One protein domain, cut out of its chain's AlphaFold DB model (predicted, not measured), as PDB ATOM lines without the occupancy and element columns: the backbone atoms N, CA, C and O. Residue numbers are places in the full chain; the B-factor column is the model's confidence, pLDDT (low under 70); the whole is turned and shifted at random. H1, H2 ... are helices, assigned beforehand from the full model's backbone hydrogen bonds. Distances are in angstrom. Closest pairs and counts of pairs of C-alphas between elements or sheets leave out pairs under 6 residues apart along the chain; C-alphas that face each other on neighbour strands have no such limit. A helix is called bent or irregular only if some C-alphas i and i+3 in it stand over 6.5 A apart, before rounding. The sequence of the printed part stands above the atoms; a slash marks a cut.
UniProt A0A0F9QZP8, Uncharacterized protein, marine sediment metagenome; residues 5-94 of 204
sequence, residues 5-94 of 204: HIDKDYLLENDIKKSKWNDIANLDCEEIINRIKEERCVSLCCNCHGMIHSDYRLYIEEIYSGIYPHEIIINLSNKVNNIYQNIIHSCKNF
ATOM      1  N   HIS A   5     -13.095  17.648 119.161       82.31
ATOM      2  CA  HIS A   5     -11.761  17.197 119.575       82.31
ATOM      3  C   HIS A   5     -10.883  18.376 119.999       82.31
ATOM      4  O   HIS A   5     -10.828  19.379 119.285       82.31
ATOM      5  N   ILE A   6     -10.207  18.250 121.145       78.75
ATOM      6  CA  ILE A   6      -9.299  19.270 121.702       78.75
ATOM      7  C   ILE A   6      -8.061  19.413 120.820       78.75
ATOM      8  O   ILE A   6      -7.625  20.524 120.527       78.75
ATOM      9  N   ASP A   7      -7.510  18.278 120.398       81.06
ATOM     10  CA  ASP A   7      -6.191  18.185 119.792       81.06
ATOM     11  C   ASP A   7      -6.274  17.314 118.536       81.06
ATOM     12  O   ASP A   7      -6.368  16.087 118.597       81.06
ATOM     13  N   LYS A   8      -6.341  17.968 117.372       82.81
ATOM     14  CA  LYS A   8      -6.458  17.270 116.085       82.81
ATOM     15  C   LYS A   8      -5.147  16.615 115.668       82.81
ATOM     16  O   LYS A   8      -5.210  15.631 114.934       82.81
ATOM     17  N   ASP A   9      -4.021  17.154 116.124       84.31
ATOM     18  CA  ASP A   9      -2.691  16.679 115.761       84.31
ATOM     19  C   ASP A   9      -2.386  15.392 116.526       84.31
ATOM     20  O   ASP A   9      -1.992  14.405 115.910       84.31
ATOM     21  N   TYR A  10      -2.757  15.317 117.810       84.94
ATOM     22  CA  TYR A  10      -2.689  14.075 118.586       84.94
ATOM     23  C   TYR A  10      -3.416  12.901 117.916       84.94
ATOM     24  O   TYR A  10      -2.893  11.788 117.864       84.94
ATOM     25  N   LEU A  11      -4.615  13.142 117.376       85.88
ATOM     26  CA  LEU A  11      -5.390  12.106 116.689       85.88
ATOM     27  C   LEU A  11      -4.687  11.604 115.424       85.88
ATOM     28  O   LEU A  11      -4.755  10.416 115.126       85.88
ATOM     29  N   LEU A  12      -4.029  12.502 114.686       86.69
ATOM     30  CA  LEU A  12      -3.271  12.159 113.483       86.69
ATOM     31  C   LEU A  12      -1.989  11.396 113.832       86.69
ATOM     32  O   LEU A  12      -1.690  10.390 113.197       86.69
ATOM     33  N   GLU A  13      -1.259  11.846 114.852       90.62
ATOM     34  CA  GLU A  13      -0.007  11.228 115.303       90.62
ATOM     35  C   GLU A  13      -0.202   9.807 115.841       90.62
ATOM     36  O   GLU A  13       0.691   8.972 115.710       90.62
ATOM     37  N   ASN A  14      -1.367   9.524 116.427       88.06
ATOM     38  CA  ASN A  14      -1.680   8.235 117.048       88.06
ATOM     39  C   ASN A  14      -2.634   7.368 116.205       88.06
ATOM     40  O   ASN A  14      -3.093   6.337 116.688       88.06
ATOM     41  N   ASP A  15      -2.941   7.781 114.969       90.94
ATOM     42  CA  ASP A  15      -3.875   7.104 114.050       90.94
ATOM     43  C   ASP A  15      -5.246   6.775 114.688       90.94
ATOM     44  O   ASP A  15      -5.850   5.723 114.471       90.94
ATOM     45  N   ILE A  16      -5.754   7.696 115.516       89.06
ATOM     46  CA  ILE A  16      -7.017   7.528 116.243       89.06
ATOM     47  C   ILE A  16      -8.179   7.999 115.365       89.06
ATOM     48  O   ILE A  16      -8.280   9.163 114.957       89.06
ATOM     49  N   LYS A  17      -9.122   7.090 115.105       89.12
ATOM     50  CA  LYS A  17     -10.327   7.385 114.326       89.12
ATOM     51  C   LYS A  17     -11.306   8.245 115.128       89.12
ATOM     52  O   LYS A  17     -11.715   7.879 116.220       89.12
ATOM     53  N   LYS A  18     -11.770   9.339 114.521       89.56
ATOM     54  CA  LYS A  18     -12.781  10.237 115.102       89.56
ATOM     55  C   LYS A  18     -14.164   9.591 115.147       89.56
ATOM     56  O   LYS A  18     -14.714   9.262 114.090       89.56
ATOM     57  N   SER A  19     -14.764   9.533 116.331       88.69
ATOM     58  CA  SER A  19     -16.169   9.179 116.506       88.69
ATOM     59  C   SER A  19     -17.100  10.356 116.200       88.69
ATOM     60  O   SER A  19     -16.770  11.543 116.332       88.69
ATOM     61  N   LYS A  20     -18.315  10.024 115.771       87.94
ATOM     62  CA  LYS A  20     -19.470  10.921 115.689       87.94
ATOM     63  C   LYS A  20     -20.360  10.708 116.910       87.94
ATOM     64  O   LYS A  20     -20.340   9.648 117.523       87.94
ATOM     65  N   TRP A  21     -21.230  11.672 117.205       80.25
ATOM     66  CA  TRP A  21     -22.209  11.532 118.293       80.25
ATOM     67  C   TRP A  21     -23.065  10.265 118.173       80.25
ATOM     68  O   TRP A  21     -23.292   9.583 119.165       80.25
ATOM     69  N   ASN A  22     -23.475   9.901 116.955       83.00
ATOM     70  CA  ASN A  22     -24.257   8.685 116.714       83.00
ATOM     71  C   ASN A  22     -23.479   7.398 117.024       83.00
ATOM     72  O   ASN A  22     -24.106   6.386 117.316       83.00
ATOM     73  N   ASP A  23     -22.146   7.438 116.956       85.75
ATOM     74  CA  ASP A  23     -21.295   6.271 117.200       85.75
ATOM     75  C   ASP A  23     -21.179   5.971 118.703       85.75
ATOM     76  O   ASP A  23     -20.895   4.838 119.075       85.75
ATOM     77  N   ILE A  24     -21.425   6.972 119.561       86.88
ATOM     78  CA  ILE A  24     -21.312   6.842 121.022       86.88
ATOM     79  C   ILE A  24     -22.653   6.925 121.763       86.88
ATOM     80  O   ILE A  24     -22.712   6.623 122.946       86.88
ATOM     81  N   ALA A  25     -23.741   7.319 121.092       80.56
ATOM     82  CA  ALA A  25     -25.032   7.589 121.736       80.56
ATOM     83  C   ALA A  25     -25.684   6.369 122.413       80.56
ATOM     84  O   ALA A  25     -26.513   6.549 123.299       80.56
ATOM     85  N   ASN A  26     -25.335   5.154 121.980       82.50
ATOM     86  CA  ASN A  26     -25.881   3.899 122.513       82.50
ATOM     87  C   ASN A  26     -24.876   3.119 123.372       82.50
ATOM     88  O   ASN A  26     -25.187   2.004 123.785       82.50
ATOM     89  N   LEU A  27     -23.676   3.663 123.572       83.25
ATOM     90  CA  LEU A  27     -22.675   3.063 124.445       83.25
ATOM     91  C   LEU A  27     -23.056   3.314 125.905       83.25
ATOM     92  O   LEU A  27     -23.803   4.250 126.212       83.25
ATOM     93  N   ASP A  28     -22.547   2.483 126.806       85.12
ATOM     94  CA  ASP A  28     -22.708   2.757 128.228       85.12
ATOM     95  C   ASP A  28     -21.833   3.944 128.680       85.12
ATOM     96  O   ASP A  28     -20.996   4.472 127.942       85.12
ATOM     97  N   CYS A  29     -22.056   4.424 129.905       72.06
ATOM     98  CA  CYS A  29     -21.345   5.598 130.403       72.06
ATOM     99  C   CYS A  29     -19.826   5.393 130.490       72.06
ATOM    100  O   CYS A  29     -19.087   6.341 130.221       72.06
ATOM    101  N   GLU A  30     -19.357   4.197 130.845       79.62
ATOM    102  CA  GLU A  30     -17.925   3.912 130.963       79.62
ATOM    103  C   GLU A  30     -17.265   3.910 129.582       79.62
ATOM    104  O   GLU A  30     -16.226   4.542 129.379       79.62
ATOM    105  N   GLU A  31     -17.905   3.283 128.599       84.69
ATOM    106  CA  GLU A  31     -17.473   3.271 127.203       84.69
ATOM    107  C   GLU A  31     -17.441   4.681 126.599       84.69
ATOM    108  O   GLU A  31     -16.477   5.044 125.916       84.69
ATOM    109  N   ILE A  32     -18.450   5.510 126.887       83.19
ATOM    110  CA  ILE A  32     -18.478   6.917 126.462       83.19
ATOM    111  C   ILE A  32     -17.302   7.686 127.072       83.19
ATOM    112  O   ILE A  32     -16.617   8.423 126.358       83.19
ATOM    113  N   ILE A  33     -17.042   7.517 128.373       80.81
ATOM    114  CA  ILE A  33     -15.925   8.177 129.065       80.81
ATOM    115  C   ILE A  33     -14.591   7.744 128.458       80.81
ATOM    116  O   ILE A  33     -13.756   8.597 128.148       80.81
ATOM    117  N   ASN A  34     -14.402   6.443 128.235       85.88
ATOM    118  CA  ASN A  34     -13.189   5.907 127.625       85.88
ATOM    119  C   ASN A  34     -12.973   6.473 126.221       85.88
ATOM    120  O   ASN A  34     -11.866   6.905 125.905       85.88
ATOM    121  N   ARG A  35     -14.035   6.574 125.412       88.25
ATOM    122  CA  ARG A  35     -13.949   7.160 124.071       88.25
ATOM    123  C   ARG A  35     -13.589   8.645 124.106       88.25
ATOM    124  O   ARG A  35     -12.759   9.096 123.323       88.25
ATOM    125  N   ILE A  36     -14.176   9.406 125.029       85.31
ATOM    126  CA  ILE A  36     -13.857  10.828 125.217       85.31
ATOM    127  C   ILE A  36     -12.388  11.014 125.626       85.31
ATOM    128  O   ILE A  36     -11.740  11.934 125.124       85.31
ATOM    129  N   LYS A  37     -11.866  10.147 126.507       82.88
ATOM    130  CA  LYS A  37     -10.459  10.147 126.945       82.88
ATOM    131  C   LYS A  37      -9.510   9.810 125.790       82.88
ATOM    132  O   LYS A  37      -8.587  10.577 125.531       82.88
ATOM    133  N   GLU A  38      -9.766   8.705 125.087       89.25
ATOM    134  CA  GLU A  38      -8.965   8.221 123.951       89.25
ATOM    135  C   GLU A  38      -8.876   9.274 122.841       89.25
ATOM    136  O   GLU A  38      -7.791   9.622 122.381       89.25
ATOM    137  N   GLU A  39     -10.014   9.851 122.453       87.88
ATOM    138  CA  GLU A  39     -10.067  10.824 121.365       87.88
ATOM    139  C   GLU A  39      -9.733  12.260 121.804       87.88
ATOM    140  O   GLU A  39      -9.720  13.175 120.978       87.88
ATOM    141  N   ARG A  40      -9.478  12.503 123.095       85.62
ATOM    142  CA  ARG A  40      -9.323  13.852 123.671       85.62
ATOM    143  C   ARG A  40     -10.470  14.783 123.270       85.62
ATOM    144  O   ARG A  40     -10.263  15.892 122.764       85.62
ATOM    145  N   CYS A  41     -11.704  14.332 123.460       83.25
ATOM    146  CA  CYS A  41     -12.879  15.137 123.153       83.25
ATOM    147  C   CYS A  41     -13.173  16.163 124.257       83.25
ATOM    148  O   CYS A  41     -13.094  15.879 125.450       83.25
ATOM    149  N   VAL A  42     -13.615  17.355 123.859       73.00
ATOM    150  CA  VAL A  42     -14.359  18.245 124.743       73.00
ATOM    151  C   VAL A  42     -15.783  17.716 124.835       73.00
ATOM    152  O   VAL A  42     -16.502  17.659 123.832       73.00
ATOM    153  N   SER A  43     -16.221  17.390 126.049       65.56
ATOM    154  CA  SER A  43     -17.637  17.158 126.333       65.56
ATOM    155  C   SER A  43     -18.385  18.495 126.314       65.56
ATOM    156  O   SER A  43     -18.677  19.105 127.343       65.56
ATOM    157  N   LEU A  44     -18.638  19.006 125.109       59.47
ATOM    158  CA  LEU A  44     -19.542  20.127 124.894       59.47
ATOM    159  C   LEU A  44     -20.951  19.554 124.781       59.47
ATOM    160  O   LEU A  44     -21.386  19.176 123.694       59.47
ATOM    161  N   CYS A  45     -21.686  19.496 125.893       54.62
ATOM    162  CA  CYS A  45     -23.141  19.491 125.772       54.62
ATOM    163  C   CYS A  45     -23.504  20.776 125.010       54.62
ATOM    164  O   CYS A  45     -23.059  21.856 125.391       54.62
ATOM    165  N   CYS A  46     -24.198  20.667 123.873       40.84
ATOM    166  CA  CYS A  46     -24.204  21.713 122.837       40.84
ATOM    167  C   CYS A  46     -24.802  23.072 123.258       40.84
ATOM    168  O   CYS A  46     -24.871  23.976 122.438       40.84
ATOM    169  N   ASN A  47     -25.268  23.190 124.497       51.00
ATOM    170  CA  ASN A  47     -25.561  24.380 125.288       51.00
ATOM    171  C   ASN A  47     -26.359  23.853 126.478       51.00
ATOM    172  O   ASN A  47     -27.394  23.246 126.250       51.00
ATOM    173  N   CYS A  48     -25.957  24.095 127.725       45.84
ATOM    174  CA  CYS A  48     -26.907  24.303 128.834       45.84
ATOM    175  C   CYS A  48     -27.924  23.193 129.211       45.84
ATOM    176  O   CYS A  48     -28.636  23.365 130.202       45.84
ATOM    177  N   HIS A  49     -28.013  22.055 128.522       45.00
ATOM    178  CA  HIS A  49     -28.993  21.021 128.835       45.00
ATOM    179  C   HIS A  49     -28.466  20.142 129.963       45.00
ATOM    180  O   HIS A  49     -27.827  19.116 129.764       45.00
ATOM    181  N   GLY A  50     -28.757  20.603 131.176       49.09
ATOM    182  CA  GLY A  50     -28.788  19.755 132.350       49.09
ATOM    183  C   GLY A  50     -27.452  19.586 133.049       49.09
ATOM    184  O   GLY A  50     -27.166  18.484 133.485       49.09
ATOM    185  N   MET A  51     -26.681  20.650 133.296       49.00
ATOM    186  CA  MET A  51     -25.662  20.568 134.360       49.00
ATOM    187  C   MET A  51     -26.297  20.127 135.700       49.00
ATOM    188  O   MET A  51     -25.663  19.441 136.485       49.00
ATOM    189  N   ILE A  52     -27.581  20.452 135.916       48.69
ATOM    190  CA  ILE A  52     -28.413  19.968 137.035       48.69
ATOM    191  C   ILE A  52     -28.637  18.447 136.988       48.69
ATOM    192  O   ILE A  52     -28.718  17.815 138.035       48.69
ATOM    193  N   HIS A  53     -28.756  17.874 135.789       48.53
ATOM    194  CA  HIS A  53     -29.072  16.460 135.550       48.53
ATOM    195  C   HIS A  53     -27.842  15.622 135.180       48.53
ATOM    196  O   HIS A  53     -27.960  14.424 134.951       48.53
ATOM    197  N   SER A  54     -26.675  16.255 135.093       59.66
ATOM    198  CA  SER A  54     -25.417  15.631 134.726       59.66
ATOM    199  C   SER A  54     -24.503  15.593 135.938       59.66
ATOM    200  O   SER A  54     -24.197  16.615 136.558       59.66
ATOM    201  N   ASP A  55     -23.989  14.404 136.226       67.75
ATOM    202  CA  ASP A  55     -22.957  14.217 137.235       67.75
ATOM    203  C   ASP A  55     -21.549  14.497 136.717       67.75
ATOM    204  O   ASP A  55     -20.581  14.258 137.426       67.75
ATOM    205  N   TYR A  56     -21.412  15.108 135.535       71.44
ATOM    206  CA  TYR A  56     -20.130  15.489 134.937       71.44
ATOM    207  C   TYR A  56     -19.165  16.168 135.920       71.44
ATOM    208  O   TYR A  56     -17.987  15.826 135.956       71.44
ATOM    209  N   ARG A  57     -19.660  17.084 136.769       74.56
ATOM    210  CA  ARG A  57     -18.842  17.780 137.784       74.56
ATOM    211  C   ARG A  57     -18.125  16.825 138.753       74.56
ATOM    212  O   ARG A  57     -17.087  17.193 139.284       74.56
ATOM    213  N   LEU A  58     -18.683  15.633 138.983       78.31
ATOM    214  CA  LEU A  58     -18.127  14.607 139.867       78.31
ATOM    215  C   LEU A  58     -16.981  13.829 139.205       78.31
ATOM    216  O   LEU A  58     -16.152  13.275 139.915       78.31
ATOM    217  N   TYR A  59     -16.904  13.829 137.871       76.69
ATOM    218  CA  TYR A  59     -15.946  13.028 137.098       76.69
ATOM    219  C   TYR A  59     -14.837  13.861 136.438       76.69
ATOM    220  O   TYR A  59     -14.020  13.315 135.705       76.69
ATOM    221  N   ILE A  60     -14.771  15.180 136.674       78.19
ATOM    222  CA  ILE A  60     -13.771  16.069 136.045       78.19
ATOM    223  C   ILE A  60     -12.347  15.570 136.293       78.19
ATOM    224  O   ILE A  60     -11.548  15.507 135.363       78.19
ATOM    225  N   GLU A  61     -12.023  15.218 137.535       81.62
ATOM    226  CA  GLU A  61     -10.683  14.745 137.874       81.62
ATOM    227  C   GLU A  61     -10.356  13.444 137.146       81.62
ATOM    228  O   GLU A  61      -9.329  13.366 136.488       81.62
ATOM    229  N   GLU A  62     -11.271  12.477 137.162       80.50
ATOM    230  CA  GLU A  62     -11.091  11.189 136.492       80.50
ATOM    231  C   GLU A  62     -10.972  11.315 134.963       80.50
ATOM    232  O   GLU A  62     -10.250  10.548 134.325       80.50
ATOM    233  N   ILE A  63     -11.692  12.263 134.355       76.06
ATOM    234  CA  ILE A  63     -11.673  12.503 132.906       76.06
ATOM    235  C   ILE A  63     -10.363  13.162 132.479       76.06
ATOM    236  O   ILE A  63      -9.796  12.792 131.452       76.06
ATOM    237  N   TYR A  64      -9.888  14.139 133.251       80.69
ATOM    238  CA  TYR A  64      -8.771  14.993 132.848       80.69
ATOM    239  C   TYR A  64      -7.437  14.643 133.510       80.69
ATOM    240  O   TYR A  64      -6.407  15.195 133.103       80.69
ATOM    241  N   SER A  65      -7.415  13.720 134.477       79.56
ATOM    242  CA  SER A  65      -6.185  13.197 135.071       79.56
ATOM    243  C   SER A  65      -5.329  12.540 133.986       79.56
ATOM    244  O   SER A  65      -5.728  11.540 133.395       79.56
ATOM    245  N   GLY A  66      -4.164  13.125 133.700       77.38
ATOM    246  CA  GLY A  66      -3.256  12.675 132.635       77.38
ATOM    247  C   GLY A  66      -3.360  13.456 131.319       77.38
ATOM    248  O   GLY A  66      -2.488  13.307 130.470       77.38
ATOM    249  N   ILE A  67      -4.366  14.324 131.164       81.00
ATOM    250  CA  ILE A  67      -4.472  15.265 130.033       81.00
ATOM    251  C   ILE A  67      -3.919  16.636 130.430       81.00
ATOM    252  O   ILE A  67      -3.176  17.253 129.668       81.00
ATOM    253  N   TYR A  68      -4.263  17.110 131.631       81.69
ATOM    254  CA  TYR A  68      -3.862  18.425 132.128       81.69
ATOM    255  C   TYR A  68      -3.080  18.339 133.447       81.69
ATOM    256  O   TYR A  68      -3.293  17.409 134.230       81.69
ATOM    257  N   PRO A  69      -2.206  19.325 133.739       91.12
ATOM    258  CA  PRO A  69      -1.633  19.511 135.068       91.12
ATOM    259  C   PRO A  69      -2.715  19.609 136.150       91.12
ATOM    260  O   PRO A  69      -3.754  20.241 135.954       91.12
ATOM    261  N   HIS A  70      -2.442  19.030 137.319       87.94
ATOM    262  CA  HIS A  70      -3.395  18.936 138.432       87.94
ATOM    263  C   HIS A  70      -3.977  20.298 138.863       87.94
ATOM    264  O   HIS A  70      -5.168  20.420 139.142       87.94
ATOM    265  N   GLU A  71      -3.171  21.357 138.841       89.75
ATOM    266  CA  GLU A  71      -3.608  22.731 139.129       89.75
ATOM    267  C   GLU A  71      -4.685  23.251 138.159       89.75
ATOM    268  O   GLU A  71      -5.620  23.941 138.570       89.75
ATOM    269  N   ILE A  72      -4.605  22.875 136.878       84.50
ATOM    270  CA  ILE A  72      -5.608  23.227 135.869       84.50
ATOM    271  C   ILE A  72      -6.905  22.465 136.144       84.50
ATOM    272  O   ILE A  72      -7.985  23.052 136.063       84.50
ATOM    273  N   ILE A  73      -6.803  21.190 136.532       84.75
ATOM    274  CA  ILE A  73      -7.956  20.349 136.883       84.75
ATOM    275  C   ILE A  73      -8.701  20.935 138.090       84.75
ATOM    276  O   ILE A  73      -9.923  21.079 138.035       84.75
ATOM    277  N   ILE A  74      -7.984  21.358 139.140       86.19
ATOM    278  CA  ILE A  74      -8.581  22.029 140.309       86.19
ATOM    279  C   ILE A  74      -9.344  23.287 139.879       86.19
ATOM    280  O   ILE A  74     -10.507  23.472 140.246       86.19
ATOM    281  N   ASN A  75      -8.714  24.150 139.078       82.94
ATOM    282  CA  ASN A  75      -9.335  25.393 138.618       82.94
ATOM    283  C   ASN A  75     -10.595  25.132 137.781       82.94
ATOM    284  O   ASN A  75     -11.610  25.815 137.949       82.94
ATOM    285  N   LEU A  76     -10.550  24.125 136.907       79.19
ATOM    286  CA  LEU A  76     -11.690  23.707 136.100       79.19
ATOM    287  C   LEU A  76     -12.827  23.167 136.975       79.19
ATOM    288  O   LEU A  76     -13.969  23.601 136.819       79.19
ATOM    289  N   SER A  77     -12.515  22.283 137.925       81.19
ATOM    290  CA  SER A  77     -13.483  21.717 138.868       81.19
ATOM    291  C   SER A  77     -14.185  22.809 139.679       81.19
ATOM    292  O   SER A  77     -15.416  22.859 139.731       81.19
ATOM    293  N   ASN A  78     -13.425  23.773 140.206       83.50
ATOM    294  CA  ASN A  78     -13.971  24.927 140.922       83.50
ATOM    295  C   ASN A  78     -14.909  25.761 140.041       83.50
ATOM    296  O   ASN A  78     -16.004  26.136 140.468       83.50
ATOM    297  N   LYS A  79     -14.516  26.031 138.790       82.00
ATOM    298  CA  LYS A  79     -15.342  26.797 137.846       82.00
ATOM    299  C   LYS A  79     -16.656  26.082 137.530       82.00
ATOM    300  O   LYS A  79     -17.708  26.722 137.557       82.00
ATOM    301  N   VAL A  80     -16.613  24.777 137.259       77.19
ATOM    302  CA  VAL A  80     -17.815  23.980 136.969       77.19
ATOM    303  C   VAL A  80     -18.728  23.904 138.193       77.19
ATOM    304  O   VAL A  80     -19.931  24.130 138.063       77.19
ATOM    305  N   ASN A  81     -18.174  23.682 139.388       80.25
ATOM    306  CA  ASN A  81     -18.950  23.666 140.628       80.25
ATOM    307  C   ASN A  81     -19.636  25.009 140.905       80.25
ATOM    308  O   ASN A  81     -20.815  25.026 141.253       80.25
ATOM    309  N   ASN A  82     -18.954  26.135 140.682       80.19
ATOM    310  CA  ASN A  82     -19.562  27.460 140.830       80.19
ATOM    311  C   ASN A  82     -20.736  27.670 139.863       80.19
ATOM    312  O   ASN A  82     -21.794  28.150 140.271       80.19
ATOM    313  N   ILE A  83     -20.586  27.273 138.594       76.06
ATOM    314  CA  ILE A  83     -21.677  27.358 137.610       76.06
ATOM    315  C   ILE A  83     -22.855  26.478 138.042       76.06
ATOM    316  O   ILE A  83     -23.995  26.941 138.034       76.06
ATOM    317  N   TYR A  84     -22.588  25.243 138.473       77.62
ATOM    318  CA  TYR A  84     -23.615  24.331 138.971       77.62
ATOM    319  C   TYR A  84     -24.399  24.938 140.144       77.62
ATOM    320  O   TYR A  84     -25.629  24.967 140.110       77.62
ATOM    321  N   GLN A  85     -23.711  25.487 141.150       80.56
ATOM    322  CA  GLN A  85     -24.370  26.120 142.297       80.56
ATOM    323  C   GLN A  85     -25.212  27.333 141.886       80.56
ATOM    324  O   GLN A  85     -26.343  27.474 142.352       80.56
ATOM    325  N   ASN A  86     -24.716  28.167 140.967       73.19
ATOM    326  CA  ASN A  86     -25.466  29.311 140.442       73.19
ATOM    327  C   ASN A  86     -26.745  28.878 139.725       73.19
ATOM    328  O   ASN A  86     -27.794  29.494 139.912       73.19
ATOM    329  N   ILE A  87     -26.681  27.804 138.936       68.81
ATOM    330  CA  ILE A  87     -27.858  27.236 138.278       68.81
ATOM    331  C   ILE A  87     -28.857  26.732 139.329       68.81
ATOM    332  O   ILE A  87     -30.023  27.118 139.280       68.81
ATOM    333  N   ILE A  88     -28.419  25.943 140.318       74.31
ATOM    334  CA  ILE A  88     -29.297  25.435 141.389       74.31
ATOM    335  C   ILE A  88     -29.952  26.581 142.166       74.31
ATOM    336  O   ILE A  88     -31.155  26.543 142.429       74.31
ATOM    337  N   HIS A  89     -29.180  27.609 142.521       77.25
ATOM    338  CA  HIS A  89     -29.693  28.804 143.182       77.25
ATOM    339  C   HIS A  89     -30.724  29.528 142.309       77.25
ATOM    340  O   HIS A  89     -31.795  29.887 142.796       77.25
ATOM    341  N   SER A  90     -30.435  29.693 141.017       72.44
ATOM    342  CA  SER A  90     -31.336  30.355 140.071       72.44
ATOM    343  C   SER A  90     -32.635  29.577 139.899       72.44
ATOM    344  O   SER A  90     -33.692  30.185 139.931       72.44
ATOM    345  N   CYS A  91     -32.584  28.246 139.804       69.38
ATOM    346  CA  CYS A  91     -33.775  27.398 139.728       69.38
ATOM    347  C   CYS A  91     -34.612  27.443 141.012       69.38
ATOM    348  O   CYS A  91     -35.832  27.537 140.936       69.38
ATOM    349  N   LYS A  92     -33.978  27.416 142.194       73.06
ATOM    350  CA  LYS A  92     -34.684  27.520 143.486       73.06
ATOM    351  C   LYS A  92     -35.375  28.870 143.674       73.06
ATOM    352  O   LYS A  92     -36.434  28.932 144.286       73.06
ATOM    353  N   ASN A  93     -34.767  29.936 143.158       72.56
ATOM    354  CA  ASN A  93     -35.294  31.296 143.247       72.56
ATOM    355  C   ASN A  93     -36.047  31.731 141.987       72.56
ATOM    356  O   ASN A  93     -36.480  32.882 141.901       72.56
ATOM    357  N   PHE A  94     -36.221  30.825 141.024       69.44
ATOM    358  CA  PHE A  94     -36.937  31.108 139.798       69.44
ATOM    359  C   PHE A  94     -38.402  31.355 140.144       69.44
ATOM    360  O   PHE A  94     -39.129  30.457 140.568       69.44
TER     361      PHE A  94
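What this domain is: This is residues 5 to 94 of the 204 residues of an uncharacterized protein of marine sediment metagenome (UniProt A0A0F9QZP8). A helical hairpin of the long helix H5 and the much shorter H4 makes one part of the model; H4 lies beside part of H5, and H5 runs on well past that contact. The other three helices are loosely strung out: H3 lies next to H4 on the side away from H5, the small H2 is near H3, and H1, far from the end of H5, touches no helix. Between H3 and H4 runs a long stretch with no named element, residues 39 to 55. The printed part has 90 residues with five named helices, in the order H1, H2, H3, H4, H5, and no named strand, and its class is all helix. It is only just loose, close to compact, with a radius of gyration of the C-alphas of 14.8 A, and it is only just elongated, spanning 49 by 32 by 20 A.

How they stand to each other: The longest helix, H5, residues 70 to 92, touches H4, residues 56 to 64, with its residues 73 to 81 alone. Their closest C-alphas are those of Glu 61 and Ile 73, 6.3 A apart. The two form a helical hairpin, with a shallow tilt of 11 degrees, opposite ways. H3, residues 29 to 38, and H4 only just touch, with 3 pairs of C-alphas within 8 A; the closest are those of Lys 37 and Ile 63, 6.5 A apart. H3 and H4 stand at a steep tilt of 39 degrees and run the same way. H3 and H5 are apart. H2, residues 21 to 24, is close to H3 but not clearly touching, and their closest C-alphas, those of Ile 24 and Ile 32, are 6.1 A apart. H1, residues 8 to 13, is apart from H2, H3, H4 and H5. Each O i to N i+4 pair is within hydrogen-bond range in H1, H3 and H5, but 3 of 5 are in H4; H2 is too short for such a pair.

Where its parts are: H5 has 23 residues and is 32.8 A long, from C-alpha 70 at (-3.395, 18.936, 138.432) to C-alpha 92 at (-34.684, 27.520, 143.486). H4 has nine residues over 11.6 A; it is irregular, with C-alphas 58 and 61 lying 7.7 A apart. H3 has ten residues over 14.2 A. H2 has four residues over 5.5 A. H1 has six residues over 8.9 A and begins with C-alpha 8 at (-6.458, 17.270, 116.085).

The domain as a whole: The two C-alphas farthest apart, those of Glu 13 and Asn 93, are 49.3 A apart. The printed part runs from residue 5 to residue 94 and has no cut. The link from H3 to H4 is long, with 17 residues; those from H2 to H3 and from H4 to H5 are tight, and that from H1 to H2 is short. The mean pLDDT of the printed part is 77.4; it is under 70 at residues 43 to 55, 87, 91 and 94.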